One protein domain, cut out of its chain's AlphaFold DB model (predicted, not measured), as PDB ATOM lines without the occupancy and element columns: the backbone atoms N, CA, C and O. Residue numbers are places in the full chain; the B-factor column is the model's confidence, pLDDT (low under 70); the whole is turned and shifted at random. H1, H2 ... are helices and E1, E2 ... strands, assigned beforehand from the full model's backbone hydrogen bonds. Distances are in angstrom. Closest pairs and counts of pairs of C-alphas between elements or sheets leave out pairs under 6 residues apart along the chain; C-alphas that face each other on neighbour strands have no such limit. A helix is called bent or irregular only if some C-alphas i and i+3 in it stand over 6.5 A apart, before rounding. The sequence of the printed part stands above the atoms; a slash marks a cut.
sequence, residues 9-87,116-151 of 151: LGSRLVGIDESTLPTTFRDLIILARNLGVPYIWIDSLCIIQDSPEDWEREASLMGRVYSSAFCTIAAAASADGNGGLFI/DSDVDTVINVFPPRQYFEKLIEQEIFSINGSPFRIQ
ATOM      1  N   LEU A   9     203.793 171.379 235.366       84.25
ATOM      2  CA  LEU A   9     202.888 172.395 235.907       84.25
ATOM      3  C   LEU A   9     201.731 171.784 236.709       84.25
ATOM      4  O   LEU A   9     201.461 172.202 237.831       84.25
ATOM      5  N   GLY A  10     201.093 170.736 236.180       82.75
ATOM      6  CA  GLY A  10     199.980 170.070 236.862       82.75
ATOM      7  C   GLY A  10     200.358 169.481 238.227       82.75
ATOM      8  O   GLY A  10     199.578 169.588 239.170       82.75
ATOM      9  N   SER A  11     201.551 168.891 238.367       83.88
ATOM     10  CA  SER A  11     202.014 168.384 239.667       83.88
ATOM     11  C   SER A  11     202.458 169.516 240.585       83.88
ATOM     12  O   SER A  11     202.158 169.474 241.777       83.88
ATOM     13  N   ARG A  12     203.092 170.559 240.033       82.00
ATOM     14  CA  ARG A  12     203.473 171.759 240.782       82.00
ATOM     15  C   ARG A  12     202.259 172.402 241.444       82.00
ATOM     16  O   ARG A  12     202.321 172.655 242.644       82.00
ATOM     17  N   LEU A  13     201.156 172.582 240.705       74.81
ATOM     18  CA  LEU A  13     199.899 173.189 241.182       74.81
ATOM     19  C   LEU A  13     199.277 172.437 242.366       74.81
ATOM     20  O   LEU A  13     198.711 173.058 243.265       74.81
ATOM     21  N   VAL A  14     199.419 171.111 242.405       80.25
ATOM     22  CA  VAL A  14     198.982 170.291 243.546       80.25
ATOM     23  C   VAL A  14     199.870 170.541 244.762       80.25
ATOM     24  O   VAL A  14     199.373 170.684 245.881       80.25
ATOM     25  N   GLY A  15     201.178 170.601 244.535       79.31
ATOM     26  CA  GLY A  15     202.154 170.956 245.543       79.31
ATOM     27  C   GLY A  15     203.544 170.424 245.257       79.31
ATOM     28  O   GLY A  15     203.744 169.510 244.459       79.31
ATOM     29  N   ILE A  16     204.522 170.994 245.954       83.81
ATOM     30  CA  ILE A  16     205.913 170.548 245.898       83.81
ATOM     31  C   ILE A  16     206.276 169.963 247.254       83.81
ATOM     32  O   ILE A  16     205.992 170.566 248.287       83.81
ATOM     33  N   ASP A  17     206.911 168.796 247.251       84.38
ATOM     34  CA  ASP A  17     207.456 168.238 248.477       84.38
ATOM     35  C   ASP A  17     208.688 169.046 248.915       84.38
ATOM     36  O   ASP A  17     209.698 169.089 248.210       84.38
ATOM     37  N   GLU A  18     208.608 169.670 250.092       83.50
ATOM     38  CA  GLU A  18     209.677 170.481 250.690       83.50
ATOM     39  C   GLU A  18     210.998 169.702 250.807       83.50
ATOM     40  O   GLU A  18     212.069 170.294 250.699       83.50
ATOM     41  N   SER A  19     210.946 168.369 250.944       84.94
ATOM     42  CA  SER A  19     212.145 167.518 251.008       84.94
ATOM     43  C   SER A  19     212.948 167.478 249.700       84.94
ATOM     44  O   SER A  19     214.155 167.232 249.723       84.94
ATOM     45  N   THR A  20     212.290 167.757 248.572       85.00
ATOM     46  CA  THR A  20     212.885 167.753 247.226       85.00
ATOM     47  C   THR A  20     213.484 169.100 246.833       85.00
ATOM     48  O   THR A  20     214.134 169.209 245.792       85.00
ATOM     49  N   LEU A  21     213.254 170.134 247.647       85.56
ATOM     50  CA  LEU A  21     213.735 171.479 247.382       85.56
ATOM     51  C   LEU A  21     215.220 171.628 247.751       85.56
ATOM     52  O   LEU A  21     215.669 171.057 248.753       85.56
ATOM     53  N   PRO A  22     215.977 172.447 246.996       86.38
ATOM     54  CA  PRO A  22     217.325 172.847 247.380       86.38
ATOM     55  C   PRO A  22     217.363 173.457 248.787       86.38
ATOM     56  O   PRO A  22     216.375 174.020 249.270       86.38
ATOM     57  N   THR A  23     218.510 173.362 249.461       87.31
ATOM     58  CA  THR A  23     218.686 173.888 250.828       87.31
ATOM     59  C   THR A  23     218.306 175.357 250.930       87.31
ATOM     60  O   THR A  23     217.573 175.720 251.845       87.31
ATOM     61  N   THR A  24     218.691 176.179 249.953       86.25
ATOM     62  CA  THR A  24     218.373 177.608 249.968       86.25
ATOM     63  C   THR A  24     216.869 177.875 249.965       86.25
ATOM     64  O   THR A  24     216.394 178.759 250.673       86.25
ATOM     65  N   PHE A  25     216.089 177.072 249.238       85.69
ATOM     66  CA  PHE A  25     214.635 177.239 249.182       85.69
ATOM     67  C   PHE A  25     213.977 176.787 250.483       85.69
ATOM     68  O   PHE A  25     213.055 177.440 250.964       85.69
ATOM     69  N   ARG A  26     214.473 175.707 251.094       87.00
ATOM     70  CA  ARG A  26     213.996 175.248 252.407       87.00
ATOM     71  C   ARG A  26     214.266 176.290 253.489       87.00
ATOM     72  O   ARG A  26     213.355 176.646 254.237       87.00
ATOM     73  N   ASP A  27     215.476 176.836 253.521       87.50
ATOM     74  CA  ASP A  27     215.847 177.904 254.451       87.50
ATOM     75  C   ASP A  27     214.983 179.149 254.253       87.50
ATOM     76  O   ASP A  27     214.541 179.774 255.220       87.50
ATOM     77  N   LEU A  28     214.683 179.485 252.999       83.62
ATOM     78  CA  LEU A  28     213.806 180.597 252.682       83.62
ATOM     79  C   LEU A  28     212.372 180.350 253.158       83.62
ATOM     80  O   LEU A  28     211.765 181.242 253.743       83.62
ATOM     81  N   ILE A  29     211.825 179.153 252.949       84.12
ATOM     82  CA  ILE A  29     210.493 178.797 253.446       84.12
ATOM     83  C   ILE A  29     210.438 178.977 254.970       84.12
ATOM     84  O   ILE A  29     209.475 179.540 255.496       84.12
ATOM     85  N   ILE A  30     211.480 178.552 255.687       87.06
ATOM     86  CA  ILE A  30     211.608 178.754 257.137       87.06
ATOM     87  C   ILE A  30     211.645 180.250 257.474       87.06
ATOM     88  O   ILE A  30     210.906 180.702 258.351       87.06
ATOM     89  N   LEU A  31     212.463 181.032 256.770       85.88
ATOM     90  CA  LEU A  31     212.583 182.476 256.974       85.88
ATOM     91  C   LEU A  31     211.255 183.204 256.725       85.88
ATOM     92  O   LEU A  31     210.821 183.991 257.562       85.88
ATOM     93  N   ALA A  32     210.570 182.904 255.625       82.62
ATOM     94  CA  ALA A  32     209.281 183.485 255.278       82.62
ATOM     95  C   ALA A  32     208.195 183.118 256.307       82.62
ATOM     96  O   ALA A  32     207.456 183.990 256.773       82.62
ATOM     97  N   ARG A  33     208.160 181.859 256.775       83.75
ATOM     98  CA  ARG A  33     207.289 181.435 257.890       83.75
ATOM     99  C   ARG A  33     207.572 182.240 259.165       83.75
ATOM    100  O   ARG A  33     206.630 182.713 259.797       83.75
ATOM    101  N   ASN A  34     208.844 182.450 259.512       85.44
ATOM    102  CA  ASN A  34     209.247 183.238 260.684       85.44
ATOM    103  C   ASN A  34     208.901 184.729 260.553       85.44
ATOM    104  O   ASN A  34     208.586 185.378 261.548       85.44
ATOM    105  N   LEU A  35     208.926 185.263 259.332       81.81
ATOM    106  CA  LEU A  35     208.509 186.629 259.014       81.81
ATOM    107  C   LEU A  35     206.974 186.790 258.942       81.81
ATOM    108  O   LEU A  35     206.488 187.908 258.784       81.81
ATOM    109  N   GLY A  36     206.199 185.707 259.075       80.12
ATOM    110  CA  GLY A  36     204.732 185.743 259.024       80.12
ATOM    111  C   GLY A  36     204.163 185.988 257.622       80.12
ATOM    112  O   GLY A  36     203.025 186.437 257.479       80.12
ATOM    113  N   VAL A  37     204.950 185.701 256.589       74.94
ATOM    114  CA  VAL A  37     204.652 185.972 255.180       74.94
ATOM    115  C   VAL A  37     204.492 184.640 254.442       74.94
ATOM    116  O   VAL A  37     205.436 183.856 254.358       74.94
ATOM    117  N   PRO A  38     203.282 184.325 253.953       71.38
ATOM    118  CA  PRO A  38     202.985 182.990 253.433       71.38
ATOM    119  C   PRO A  38     203.287 182.818 251.937       71.38
ATOM    120  O   PRO A  38     203.082 181.720 251.419       71.38
ATOM    121  N   TYR A  39     203.734 183.876 251.253       73.62
ATOM    122  CA  TYR A  39     203.914 183.900 249.801       73.62
ATOM    123  C   TYR A  39     205.348 184.237 249.416       73.62
ATOM    124  O   TYR A  39     205.912 185.222 249.904       73.62
ATOM    125  N   ILE A  40     205.892 183.439 248.501       79.00
ATOM    126  CA  ILE A  40     207.202 183.654 247.890       79.00
ATOM    127  C   ILE A  40     207.089 183.551 246.371       79.00
ATOM    128  O   ILE A  40     206.282 182.772 245.860       79.00
ATOM    129  N   TRP A  41     207.923 184.312 245.675       80.75
ATOM    130  CA  TRP A  41     208.095 184.250 244.230       80.75
ATOM    131  C   TRP A  41     209.557 183.944 243.922       80.75
ATOM    132  O   TRP A  41     210.455 184.665 244.368       80.75
ATOM    133  N   ILE A  42     209.758 182.850 243.200       82.00
ATOM    134  CA  ILE A  42     211.030 182.321 242.722       82.00
ATOM    135  C   ILE A  42     210.848 182.079 241.220       82.00
ATOM    136  O   ILE A  42     210.154 181.141 240.845       82.00
ATOM    137  N   ASP A  43     211.463 182.901 240.377       82.81
ATOM    138  CA  ASP A  43     211.416 182.813 238.907       82.81
ATOM    139  C   ASP A  43     211.343 181.383 238.334       82.81
ATOM    140  O   ASP A  43     210.412 181.050 237.599       82.81
ATOM    141  N   SER A  44     212.258 180.506 238.737       82.88
ATOM    142  CA  SER A  44     212.360 179.113 238.307       82.88
ATOM    143  C   SER A  44     211.114 178.273 238.608       82.88
ATOM    144  O   SER A  44     210.831 177.324 237.878       82.88
ATOM    145  N   LEU A  45     210.350 178.597 239.654       82.62
ATOM    146  CA  LEU A  45     209.110 177.906 240.033       82.62
ATOM    147  C   LEU A  45     207.847 178.616 239.536       82.62
ATOM    148  O   LEU A  45     206.832 177.954 239.321       82.62
ATOM    149  N   CYS A  46     207.927 179.927 239.374       80.25
ATOM    150  CA  CYS A  46     206.797 180.830 239.174       80.25
ATOM    151  C   CYS A  46     206.553 181.164 237.700       80.25
ATOM    152  O   CYS A  46     205.465 181.584 237.321       80.25
ATOM    153  N   ILE A  47     207.569 180.945 236.865       82.75
ATOM    154  CA  ILE A  47     207.527 181.124 235.416       82.75
ATOM    155  C   ILE A  47     207.662 179.750 234.759       82.75
ATOM    156  O   ILE A  47     208.523 178.943 235.138       82.75
ATOM    157  N   ILE A  48     206.832 179.476 233.752       86.75
ATOM    158  CA  ILE A  48     206.927 178.260 232.940       86.75
ATOM    159  C   ILE A  48     208.135 178.389 232.004       86.75
ATOM    160  O   ILE A  48     208.078 179.052 230.970       86.75
ATOM    161  N   GLN A  49     209.239 177.729 232.355       86.06
ATOM    162  CA  GLN A  49     210.551 177.930 231.719       86.06
ATOM    163  C   GLN A  49     210.616 177.493 230.247       86.06
ATOM    164  O   GLN A  49     211.481 177.940 229.500       86.06
ATOM    165  N   ASP A  50     209.723 176.603 229.817       90.88
ATOM    166  CA  ASP A  50     209.611 176.120 228.437       90.88
ATOM    167  C   ASP A  50     208.495 176.812 227.634       90.88
ATOM    168  O   ASP A  50     208.196 176.376 226.521       90.88
ATOM    169  N   SER A  51     207.890 177.887 228.157       88.88
ATOM    170  CA  SER A  51     206.908 178.709 227.439       88.88
ATOM    171  C   SER A  51     207.425 180.139 227.251       88.88
ATOM    172  O   SER A  51     207.426 180.926 228.200       88.88
ATOM    173  N   PRO A  52     207.816 180.518 226.020       89.94
ATOM    174  CA  PRO A  52     208.200 181.891 225.701       89.94
ATOM    175  C   PRO A  52     207.093 182.910 225.994       89.94
ATOM    176  O   PRO A  52     207.376 184.021 226.428       89.94
ATOM    177  N   GLU A  53     205.832 182.530 225.780       88.06
ATOM    178  CA  GLU A  53     204.673 183.391 226.024       88.06
ATOM    179  C   GLU A  53     204.478 183.670 227.519       88.06
ATOM    180  O   GLU A  53     204.141 184.790 227.910       88.06
ATOM    181  N   ASP A  54     204.679 182.651 228.356       80.25
ATOM    182  CA  ASP A  54     204.618 182.781 229.810       80.25
ATOM    183  C   ASP A  54     205.779 183.631 230.323       80.25
ATOM    184  O   ASP A  54     205.568 184.584 231.072       80.25
ATOM    185  N   TRP A  55     206.987 183.359 229.825       85.19
ATOM    186  CA  TRP A  55     208.172 184.144 230.141       85.19
ATOM    187  C   TRP A  55     207.995 185.623 229.788       85.19
ATOM    188  O   TRP A  55     208.242 186.475 230.635       85.19
ATOM    189  N   GLU A  56     207.515 185.956 228.584       84.12
ATOM    190  CA  GLU A  56     207.316 187.352 228.161       84.12
ATOM    191  C   GLU A  56     206.285 188.066 229.047       84.12
ATOM    192  O   GLU A  56     206.483 189.217 229.459       84.12
ATOM    193  N   ARG A  57     205.202 187.365 229.400       81.06
ATOM    194  CA  ARG A  57     204.182 187.883 230.311       81.06
ATOM    195  C   ARG A  57     204.774 188.180 231.688       81.06
ATOM    196  O   ARG A  57     204.609 189.297 232.176       81.06
ATOM    197  N   GLU A  58     205.465 187.226 232.302       79.31
ATOM    198  CA  GLU A  58     206.014 187.383 233.654       79.31
ATOM    199  C   GLU A  58     207.191 188.369 233.695       79.31
ATOM    200  O   GLU A  58     207.264 189.210 234.595       79.31
ATOM    201  N   ALA A  59     208.049 188.377 232.673       80.19
ATOM    202  CA  ALA A  59     209.121 189.359 232.520       80.19
ATOM    203  C   ALA A  59     208.570 190.794 232.473       80.19
ATOM    204  O   ALA A  59     209.111 191.690 233.127       80.19
ATOM    205  N   SER A  60     207.438 191.017 231.791       79.75
ATOM    206  CA  SER A  60     206.775 192.332 231.764       79.75
ATOM    207  C   SER A  60     206.264 192.791 233.140       79.75
ATOM    208  O   SER A  60     206.127 193.992 233.394       79.75
ATOM    209  N   LEU A  61     206.011 191.847 234.053       76.06
ATOM    210  CA  LEU A  61     205.539 192.089 235.418       76.06
ATOM    211  C   LEU A  61     206.676 192.136 236.443       76.06
ATOM    212  O   LEU A  61     206.469 192.635 237.550       76.06
ATOM    213  N   MET A  62     207.875 191.682 236.090       77.00
ATOM    214  CA  MET A  62     209.006 191.512 237.001       77.00
ATOM    215  C   MET A  62     209.322 192.789 237.799       77.00
ATOM    216  O   MET A  62     209.394 192.754 239.026       77.00
ATOM    217  N   GLY A  63     209.381 193.961 237.154       72.75
ATOM    218  CA  GLY A  63     209.619 195.231 237.864       72.75
ATOM    219  C   GLY A  63     208.555 195.556 238.926       72.75
ATOM    220  O   GLY A  63     208.846 196.150 239.968       72.75
ATOM    221  N   ARG A  64     207.313 195.122 238.707       72.31
ATOM    222  CA  ARG A  64     206.203 195.265 239.655       72.31
ATOM    223  C   ARG A  64     206.278 194.226 240.777       72.31
ATOM    224  O   ARG A  64     206.003 194.585 241.919       72.31
ATOM    225  N   VAL A  65     206.672 192.990 240.473       72.31
ATOM    226  CA  VAL A  65     206.932 191.922 241.457       72.31
ATOM    227  C   VAL A  65     207.984 192.387 242.466       72.31
ATOM    228  O   VAL A  65     207.705 192.420 243.663       72.31
ATOM    229  N   TYR A  66     209.140 192.855 241.987       72.00
ATOM    230  CA  TYR A  66     210.226 193.344 242.840       72.00
ATOM    231  C   TYR A  66     209.840 194.587 243.652       72.00
ATOM    232  O   TYR A  66     210.061 194.633 244.858       72.00
ATOM    233  N   SER A  67     209.216 195.590 243.025       73.38
ATOM    234  CA  SER A  67     208.833 196.830 243.727       73.38
ATOM    235  C   SER A  67     207.687 196.662 244.729       73.38
ATOM    236  O   SER A  67     207.525 197.506 245.609       73.38
ATOM    237  N   SER A  68     206.893 195.595 244.606       74.50
ATOM    238  CA  SER A  68     205.764 195.306 245.502       74.50
ATOM    239  C   SER A  68     206.084 194.241 246.556       74.50
ATOM    240  O   SER A  68     205.212 193.906 247.362       74.50
ATOM    241  N   ALA A  69     207.299 193.689 246.552       75.06
ATOM    242  CA  ALA A  69     207.735 192.726 247.552       75.06
ATOM    243  C   ALA A  69     207.837 193.391 248.935       75.06
ATOM    244  O   ALA A  69     208.250 194.542 249.071       75.06
ATOM    245  N   PHE A  70     207.486 192.647 249.985       76.81
ATOM    246  CA  PHE A  70     207.784 193.039 251.363       76.81
ATOM    247  C   PHE A  70     209.298 193.116 251.579       76.81
ATOM    248  O   PHE A  70     209.802 194.066 252.176       76.81
ATOM    249  N   CYS A  71     210.018 192.120 251.067       78.94
ATOM    250  CA  CYS A  71     211.465 192.134 250.955       78.94
ATOM    251  C   CYS A  71     211.933 191.197 249.835       78.94
ATOM    252  O   CYS A  71     211.237 190.247 249.465       78.94
ATOM    253  N   THR A  72     213.139 191.462 249.341       82.25
ATOM    254  CA  THR A  72     213.861 190.605 248.402       82.25
ATOM    255  C   THR A  72     215.045 189.985 249.132       82.25
ATOM    256  O   THR A  72     215.836 190.693 249.757       82.25
ATOM    257  N   ILE A  73     215.154 188.662 249.085       81.56
ATOM    258  CA  ILE A  73     216.218 187.892 249.732       81.56
ATOM    259  C   ILE A  73     217.131 187.356 248.636       81.56
ATOM    260  O   ILE A  73     216.676 186.607 247.782       81.56
ATOM    261  N   ALA A  74     218.410 187.728 248.676       82.69
ATOM    262  CA  ALA A  74     219.427 187.228 247.758       82.69
ATOM    263  C   ALA A  74     220.418 186.332 248.513       82.69
ATOM    264  O   ALA A  74     221.070 186.795 249.454       82.69
ATOM    265  N   ALA A  75     220.561 185.065 248.115       79.81
ATOM    266  CA  ALA A  75     221.561 184.169 248.709       79.81
ATOM    267  C   ALA A  75     222.928 184.297 248.017       79.81
ATOM    268  O   ALA A  75     223.445 183.355 247.429       79.81
ATOM    269  N   ALA A  76     223.546 185.471 248.125       76.25
ATOM    270  CA  ALA A  76     224.811 185.782 247.450       76.25
ATOM    271  C   ALA A  76     226.047 185.035 248.003       76.25
ATOM    272  O   ALA A  76     227.161 185.225 247.528       76.25
ATOM    273  N   ALA A  77     225.880 184.230 249.054       71.62
ATOM    274  CA  ALA A  77     226.976 183.564 249.755       71.62
ATOM    275  C   ALA A  77     227.264 182.141 249.243       71.62
ATOM    276  O   ALA A  77     228.154 181.472 249.768       71.62
ATOM    277  N   SER A  78     226.527 181.669 248.233       69.38
ATOM    278  CA  SER A  78     226.768 180.385 247.578       69.38
ATOM    279  C   SER A  78     226.771 180.528 246.063       69.38
ATOM    280  O   SER A  78     226.094 181.392 245.521       69.38
ATOM    281  N   ALA A  79     227.526 179.653 245.402       69.12
ATOM    282  CA  ALA A  79     227.549 179.537 243.949       69.12
ATOM    283  C   ALA A  79     226.351 178.744 243.394       69.12
ATOM    284  O   ALA A  79     226.173 178.697 242.184       69.12
ATOM    285  N   ASP A  80     225.565 178.073 244.249       69.56
ATOM    286  CA  ASP A  80     224.383 177.328 243.824       69.56
ATOM    287  C   ASP A  80     223.247 177.348 244.867       69.56
ATOM    288  O   ASP A  80     223.399 177.758 246.023       69.56
ATOM    289  N   GLY A  81     222.073 176.846 244.473       70.56
ATOM    290  CA  GLY A  81     220.894 176.755 245.344       70.56
ATOM    291  C   GLY A  81     221.022 175.783 246.532       70.56
ATOM    292  O   GLY A  81     220.059 175.617 247.288       70.56
ATOM    293  N   ASN A  82     222.163 175.108 246.719       78.19
ATOM    294  CA  ASN A  82     222.377 174.157 247.812       78.19
ATOM    295  C   ASN A  82     223.181 174.732 248.979       78.19
ATOM    296  O   ASN A  82     223.226 174.083 250.028       78.19
ATOM    297  N   GLY A  83     223.773 175.923 248.847       76.81
ATOM    298  CA  GLY A  83     224.554 176.528 249.929       76.81
ATOM    299  C   GLY A  83     223.753 177.012 251.136       76.81
ATOM    300  O   GLY A  83     224.332 177.161 252.209       76.81
ATOM    301  N   GLY A  84     222.439 177.205 250.994       81.81
ATOM    302  CA  GLY A  84     221.576 177.661 252.084       81.81
ATOM    303  C   GLY A  84     221.629 179.172 252.325       81.81
ATOM    304  O   GLY A  84     222.451 179.895 251.761       81.81
ATOM    305  N   LEU A  85     220.728 179.657 253.182       80.88
ATOM    306  CA  LEU A  85     220.708 181.053 253.651       80.88
ATOM    307  C   LEU A  85     221.408 181.221 255.001       80.88
ATOM    308  O   LEU A  85     221.913 182.301 255.313       80.88
ATOM    309  N   PHE A  86     221.412 180.176 255.828       82.44
ATOM    310  CA  PHE A  86     221.918 180.240 257.198       82.44
ATOM    311  C   PHE A  86     223.370 179.770 257.265       82.44
ATOM    312  O   PHE A  86     223.668 178.667 257.714       82.44
ATOM    313  N   ILE A  87     224.281 180.627 256.810       76.56
ATOM    314  CA  ILE A  87     225.720 180.352 256.831       76.56
ATOM    315  C   ILE A  87     226.335 180.959 258.094       76.56
ATOM    316  O   ILE A  87     226.072 182.115 258.445       76.56
ATOM    317  N   ASP A 116     223.604 187.507 234.705       35.97
ATOM    318  CA  ASP A 116     223.987 186.638 235.789       35.97
ATOM    319  C   ASP A 116     222.917 185.550 235.772       35.97
ATOM    320  O   ASP A 116     221.924 185.545 236.496       35.97
ATOM    321  N   SER A 117     223.082 184.680 234.781       38.28
ATOM    322  CA  SER A 117     222.230 183.546 234.450       38.28
ATOM    323  C   SER A 117     222.224 182.496 235.567       38.28
ATOM    324  O   SER A 117     221.579 181.464 235.416       38.28
ATOM    325  N   ASP A 118     222.881 182.797 236.695       38.94
ATOM    326  CA  ASP A 118     222.994 181.971 237.887       38.94
ATOM    327  C   ASP A 118     222.493 182.649 239.192       38.94
ATOM    328  O   ASP A 118     222.573 182.028 240.254       38.94
ATOM    329  N   VAL A 119     221.881 183.850 239.178       44.72
ATOM    330  CA  VAL A 119     221.168 184.392 240.372       44.72
ATOM    331  C   VAL A 119     219.685 184.035 240.410       44.72
ATOM    332  O   VAL A 119     218.834 184.794 240.865       44.72
ATOM    333  N   ASP A 120     219.422 182.771 240.123       50.34
ATOM    334  CA  ASP A 120     218.226 181.978 240.445       50.34
ATOM    335  C   ASP A 120     217.891 181.942 241.969       50.34
ATOM    336  O   ASP A 120     217.051 181.181 242.461       50.34
ATOM    337  N   THR A 121     218.599 182.749 242.769       57.38
ATOM    338  CA  THR A 121     218.532 182.796 244.229       57.38
ATOM    339  C   THR A 121     218.129 184.167 244.766       57.38
ATOM    340  O   THR A 121     218.423 184.514 245.916       57.38
ATOM    341  N   VAL A 122     217.453 184.956 243.932       62.91
ATOM    342  CA  VAL A 122     216.766 186.177 244.340       62.91
ATOM    343  C   VAL A 122     215.290 185.859 244.516       62.91
ATOM    344  O   VAL A 122     214.601 185.452 243.588       62.91
ATOM    345  N   ILE A 123     214.802 186.018 245.742       71.38
ATOM    346  CA  ILE A 123     213.484 185.529 246.124       71.38
ATOM    347  C   ILE A 123     212.677 186.661 246.736       71.38
ATOM    348  O   ILE A 123     213.086 187.287 247.717       71.38
ATOM    349  N   ASN A 124     211.512 186.919 246.152       72.75
ATOM    350  CA  ASN A 124     210.617 187.981 246.590       72.75
ATOM    351  C   ASN A 124     209.581 187.425 247.557       72.75
ATOM    352  O   ASN A 124     208.929 186.419 247.282       72.75
ATOM    353  N   VAL A 125     209.419 188.090 248.693       74.38
ATOM    354  CA  VAL A 125     208.484 187.687 249.740       74.38
ATOM    355  C   VAL A 125     207.354 188.699 249.821       74.38
ATOM    356  O   VAL A 125     207.610 189.902 249.798       74.38
ATOM    357  N   PHE A 126     206.103 188.245 249.941       66.81
ATOM    358  CA  PHE A 126     204.930 189.126 249.878       66.81
ATOM    359  C   PHE A 126     204.118 189.159 251.178       66.81
ATOM    360  O   PHE A 126     203.995 188.140 251.868       66.81
ATOM    361  N   PRO A 127     203.518 190.319 251.518       59.16
ATOM    362  CA  PRO A 127     202.657 190.447 252.688       59.16
ATOM    363  C   PRO A 127     201.346 189.643 252.533       59.16
ATOM    364  O   PRO A 127     200.999 189.200 251.434       59.16
ATOM    365  N   PRO A 128     200.569 189.456 253.620       55.78
ATOM    366  CA  PRO A 128     199.282 188.766 253.576       55.78
ATOM    367  C   PRO A 128     198.304 189.344 252.540       55.78
ATOM    368  O   PRO A 128     198.252 190.550 252.296       55.78
ATOM    369  N   ARG A 129     197.455 188.455 252.002       51.25
ATOM    370  CA  ARG A 129     196.552 188.643 250.845       51.25
ATOM    371  C   ARG A 129     195.708 189.929 250.856       51.25
ATOM    372  O   ARG A 129     195.348 190.419 249.793       51.25
ATOM    373  N   GLN A 130     195.432 190.494 252.034       43.69
ATOM    374  CA  GLN A 130     194.650 191.724 252.205       43.69
ATOM    375  C   GLN A 130     195.284 192.963 251.541       43.69
ATOM    376  O   GLN A 130     194.591 193.953 251.324       43.69
ATOM    377  N   TYR A 131     196.568 192.903 251.173       46.06
ATOM    378  CA  TYR A 131     197.283 193.987 250.489       46.06
ATOM    379  C   TYR A 131     197.499 193.759 248.980       46.06
ATOM    380  O   TYR A 131     198.051 194.632 248.317       46.06
ATOM    381  N   PHE A 132     197.076 192.615 248.423       45.69
ATOM    382  CA  PHE A 132     197.631 192.101 247.160       45.69
ATOM    383  C   PHE A 132     196.613 191.822 246.035       45.69
ATOM    384  O   PHE A 132     196.995 191.302 244.991       45.69
ATOM    385  N   GLU A 133     195.330 192.179 246.186       41.53
ATOM    386  CA  GLU A 133     194.235 191.814 245.251       41.53
ATOM    387  C   GLU A 133     194.353 192.341 243.797       41.53
ATOM    388  O   GLU A 133     193.401 192.239 243.030       41.53
ATOM    389  N   LYS A 134     195.488 192.903 243.367       41.53
ATOM    390  CA  LYS A 134     195.658 193.444 242.006       41.53
ATOM    391  C   LYS A 134     196.900 192.991 241.246       41.53
ATOM    392  O   LYS A 134     197.105 193.486 240.139       41.53
ATOM    393  N   LEU A 135     197.749 192.132 241.811       42.16
ATOM    394  CA  LEU A 135     199.090 191.970 241.247       42.16
ATOM    395  C   LEU A 135     199.292 190.733 240.373       42.16
ATOM    396  O   LEU A 135     199.962 190.891 239.360       42.16
ATOM    397  N   ILE A 136     198.693 189.571 240.653       42.84
ATOM    398  CA  ILE A 136     198.864 188.381 239.798       42.84
ATOM    399  C   ILE A 136     197.613 187.485 239.914       42.84
ATOM    400  O   ILE A 136     197.326 186.962 240.990       42.84
ATOM    401  N   GLU A 137     196.844 187.322 238.830       40.19
ATOM    402  CA  GLU A 137     195.659 186.434 238.733       40.19
ATOM    403  C   GLU A 137     196.020 184.943 238.536       40.19
ATOM    404  O   GLU A 137     195.172 184.138 238.162       40.19
ATOM    405  N   GLN A 138     197.271 184.546 238.779       41.84
ATOM    406  CA  GLN A 138     197.768 183.206 238.461       41.84
ATOM    407  C   GLN A 138     197.705 182.282 239.688       41.84
ATOM    408  O   GLN A 138     197.934 182.696 240.832       41.84
ATOM    409  N   GLU A 139     197.297 181.038 239.430       42.66
ATOM    410  CA  GLU A 139     197.006 179.997 240.414       42.66
ATOM    411  C   GLU A 139     198.200 179.702 241.325       42.66
ATOM    412  O   GLU A 139     199.352 179.696 240.916       42.66
ATOM    413  N   ILE A 140     197.899 179.476 242.601       44.41
ATOM    414  CA  ILE A 140     198.884 179.516 243.673       44.41
ATOM    415  C   ILE A 140     199.285 178.088 244.075       44.41
ATOM    416  O   ILE A 140     198.425 177.322 244.516       44.41
ATOM    417  N   PHE A 141     200.575 177.750 243.999       43.06
ATOM    418  CA  PHE A 141     201.139 176.459 244.413       43.06
ATOM    419  C   PHE A 141     200.970 176.234 245.916       43.06
ATOM    420  O   PHE A 141     201.187 177.154 246.689       43.06
ATOM    421  N   SER A 142     200.639 175.025 246.372       37.72
ATOM    422  CA  SER A 142     200.490 174.699 247.803       37.72
ATOM    423  C   SER A 142     201.590 173.745 248.269       37.72
ATOM    424  O   SER A 142     201.602 172.590 247.862       37.72
ATOM    425  N   ILE A 143     202.482 174.149 249.177       43.59
ATOM    426  CA  ILE A 143     203.463 173.217 249.766       43.59
ATOM    427  C   ILE A 143     202.792 172.428 250.907       43.59
ATOM    428  O   ILE A 143     202.510 172.974 251.973       43.59
ATOM    429  N   ASN A 144     202.538 171.132 250.687       37.22
ATOM    430  CA  ASN A 144     202.161 170.138 251.709       37.22
ATOM    431  C   ASN A 144     201.060 170.567 252.712       37.22
ATOM    432  O   ASN A 144     201.228 170.442 253.924       37.22
ATOM    433  N   GLY A 145     199.915 171.071 252.232       38.41
ATOM    434  CA  GLY A 145     198.700 171.259 253.050       38.41
ATOM    435  C   GLY A 145     198.793 172.276 254.201       38.41
ATOM    436  O   GLY A 145     197.815 172.472 254.920       38.41
ATOM    437  N   SER A 146     199.932 172.950 254.362       41.12
ATOM    438  CA  SER A 146     200.092 174.170 255.157       41.12
ATOM    439  C   SER A 146     200.050 175.373 254.213       41.12
ATOM    440  O   SER A 146     200.384 175.227 253.039       41.12
ATOM    441  N   PRO A 147     199.634 176.571 254.661       42.47
ATOM    442  CA  PRO A 147     199.279 177.686 253.777       42.47
ATOM    443  C   PRO A 147     200.493 178.391 253.148       42.47
ATOM    444  O   PRO A 147     200.444 179.593 252.914       42.47
ATOM    445  N   PHE A 148     201.591 177.676 252.908       43.75
ATOM    446  CA  PHE A 148     202.766 178.224 252.260       43.75
ATOM    447  C   PHE A 148     202.645 178.044 250.752       43.75
ATOM    448  O   PHE A 148     202.434 176.929 250.264       43.75
ATOM    449  N   ARG A 149     202.711 179.166 250.039       51.19
ATOM    450  CA  ARG A 149     202.207 179.267 248.683       51.19
ATOM    451  C   ARG A 149     203.236 179.915 247.753       51.19
ATOM    452  O   ARG A 149     203.614 181.059 247.974       51.19
ATOM    453  N   ILE A 150     203.697 179.173 246.746       48.25
ATOM    454  CA  ILE A 150     204.586 179.696 245.695       48.25
ATOM    455  C   ILE A 150     203.669 180.291 244.614       48.25
ATOM    456  O   ILE A 150     202.646 179.680 244.304       48.25
ATOM    457  N   GLN A 151     203.943 181.498 244.123       46.88
ATOM    458  CA  GLN A 151     203.229 182.088 242.980       46.88
ATOM    459  C   GLN A 151     204.164 182.134 241.812       46.88
ATOM    460  O   GLN A 151     205.027 183.020 241.905       46.88
TER     461      GLN A 151
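What this domain is: This is residues 9 to 87 and 116 to 151 of the 151 residues of the protein "HET domain pin-c2 protein" of Rutstroemia sp. NJR-2017a BVV2 (UniProt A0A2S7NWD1). A small antiparallel sheet, E1 E3 E2, has H2 running along one face, while kinked H4 grazes it with residues 65 to 67 and reaches away from it. A long unnamed tail, residues 127 to 151, loops out and returns to pair beside E1. The printed part has 115 residues with four named helices and three named strands, in the order H1 H2 E1 H3 H4 E2 E3; under half, 50 residues, are in these elements, and the class is mixed. It is compact, with a radius of gyration of the C-alphas of 13.6 A and spans of 35 by 31 by 29 A.

How they stand to each other: H1, residues 9 to 14, is not on the sheet and touches no helix. H2, residues 23 to 34, is on the sheet at a height of 8.7 A, making two layers, a helix on one face of a sheet. The closest C-alphas of H2 and E3, residues 122 to 126, are those of Ala 32 and Val 125, 7.0 A apart. E1, residues 39 to 41, is antiparallel to E3, with N 41 and O 124 at 2.8 A. H3, residues 43 to 46, is near H4, residues 52 to 67. E2, residues 71 to 74, is antiparallel to E3, with N 73 and O 123 at 2.8 A. E1, H3 H4, E2 is a split strand-helix-strand unit, two strands running the same way with E3 between them, and its crossover is right-handed. Every O i to N i+4 pair is within hydrogen-bond range in H2, but 1 of 2 in H1 and 10 of 12 in H4; H3 is too short for one.

Where its parts are: H1 begins at C-alpha 9, (202.888, 172.395, 235.907). H2 is 16.5 A long. H4, 23.4 A, is irregular, with C-alphas 60 and 63 7.3 A apart, and has a kink of 44 degrees near residue 61. E3, 13.4 A, ends at C-alpha 126, (204.930, 189.126, 249.878).

The domain as a whole: The farthest C-alphas, of Glu 53 and Ile 87, are 37.4 A apart. Residues 88 to 115 are not printed, and C-alphas 87 and 116 are 22.0 A apart across the cut. Of the links printed whole, none is long. The model's pLDDT is under 70 at residues 78 to 80, 116 to 122 and 126 to 151.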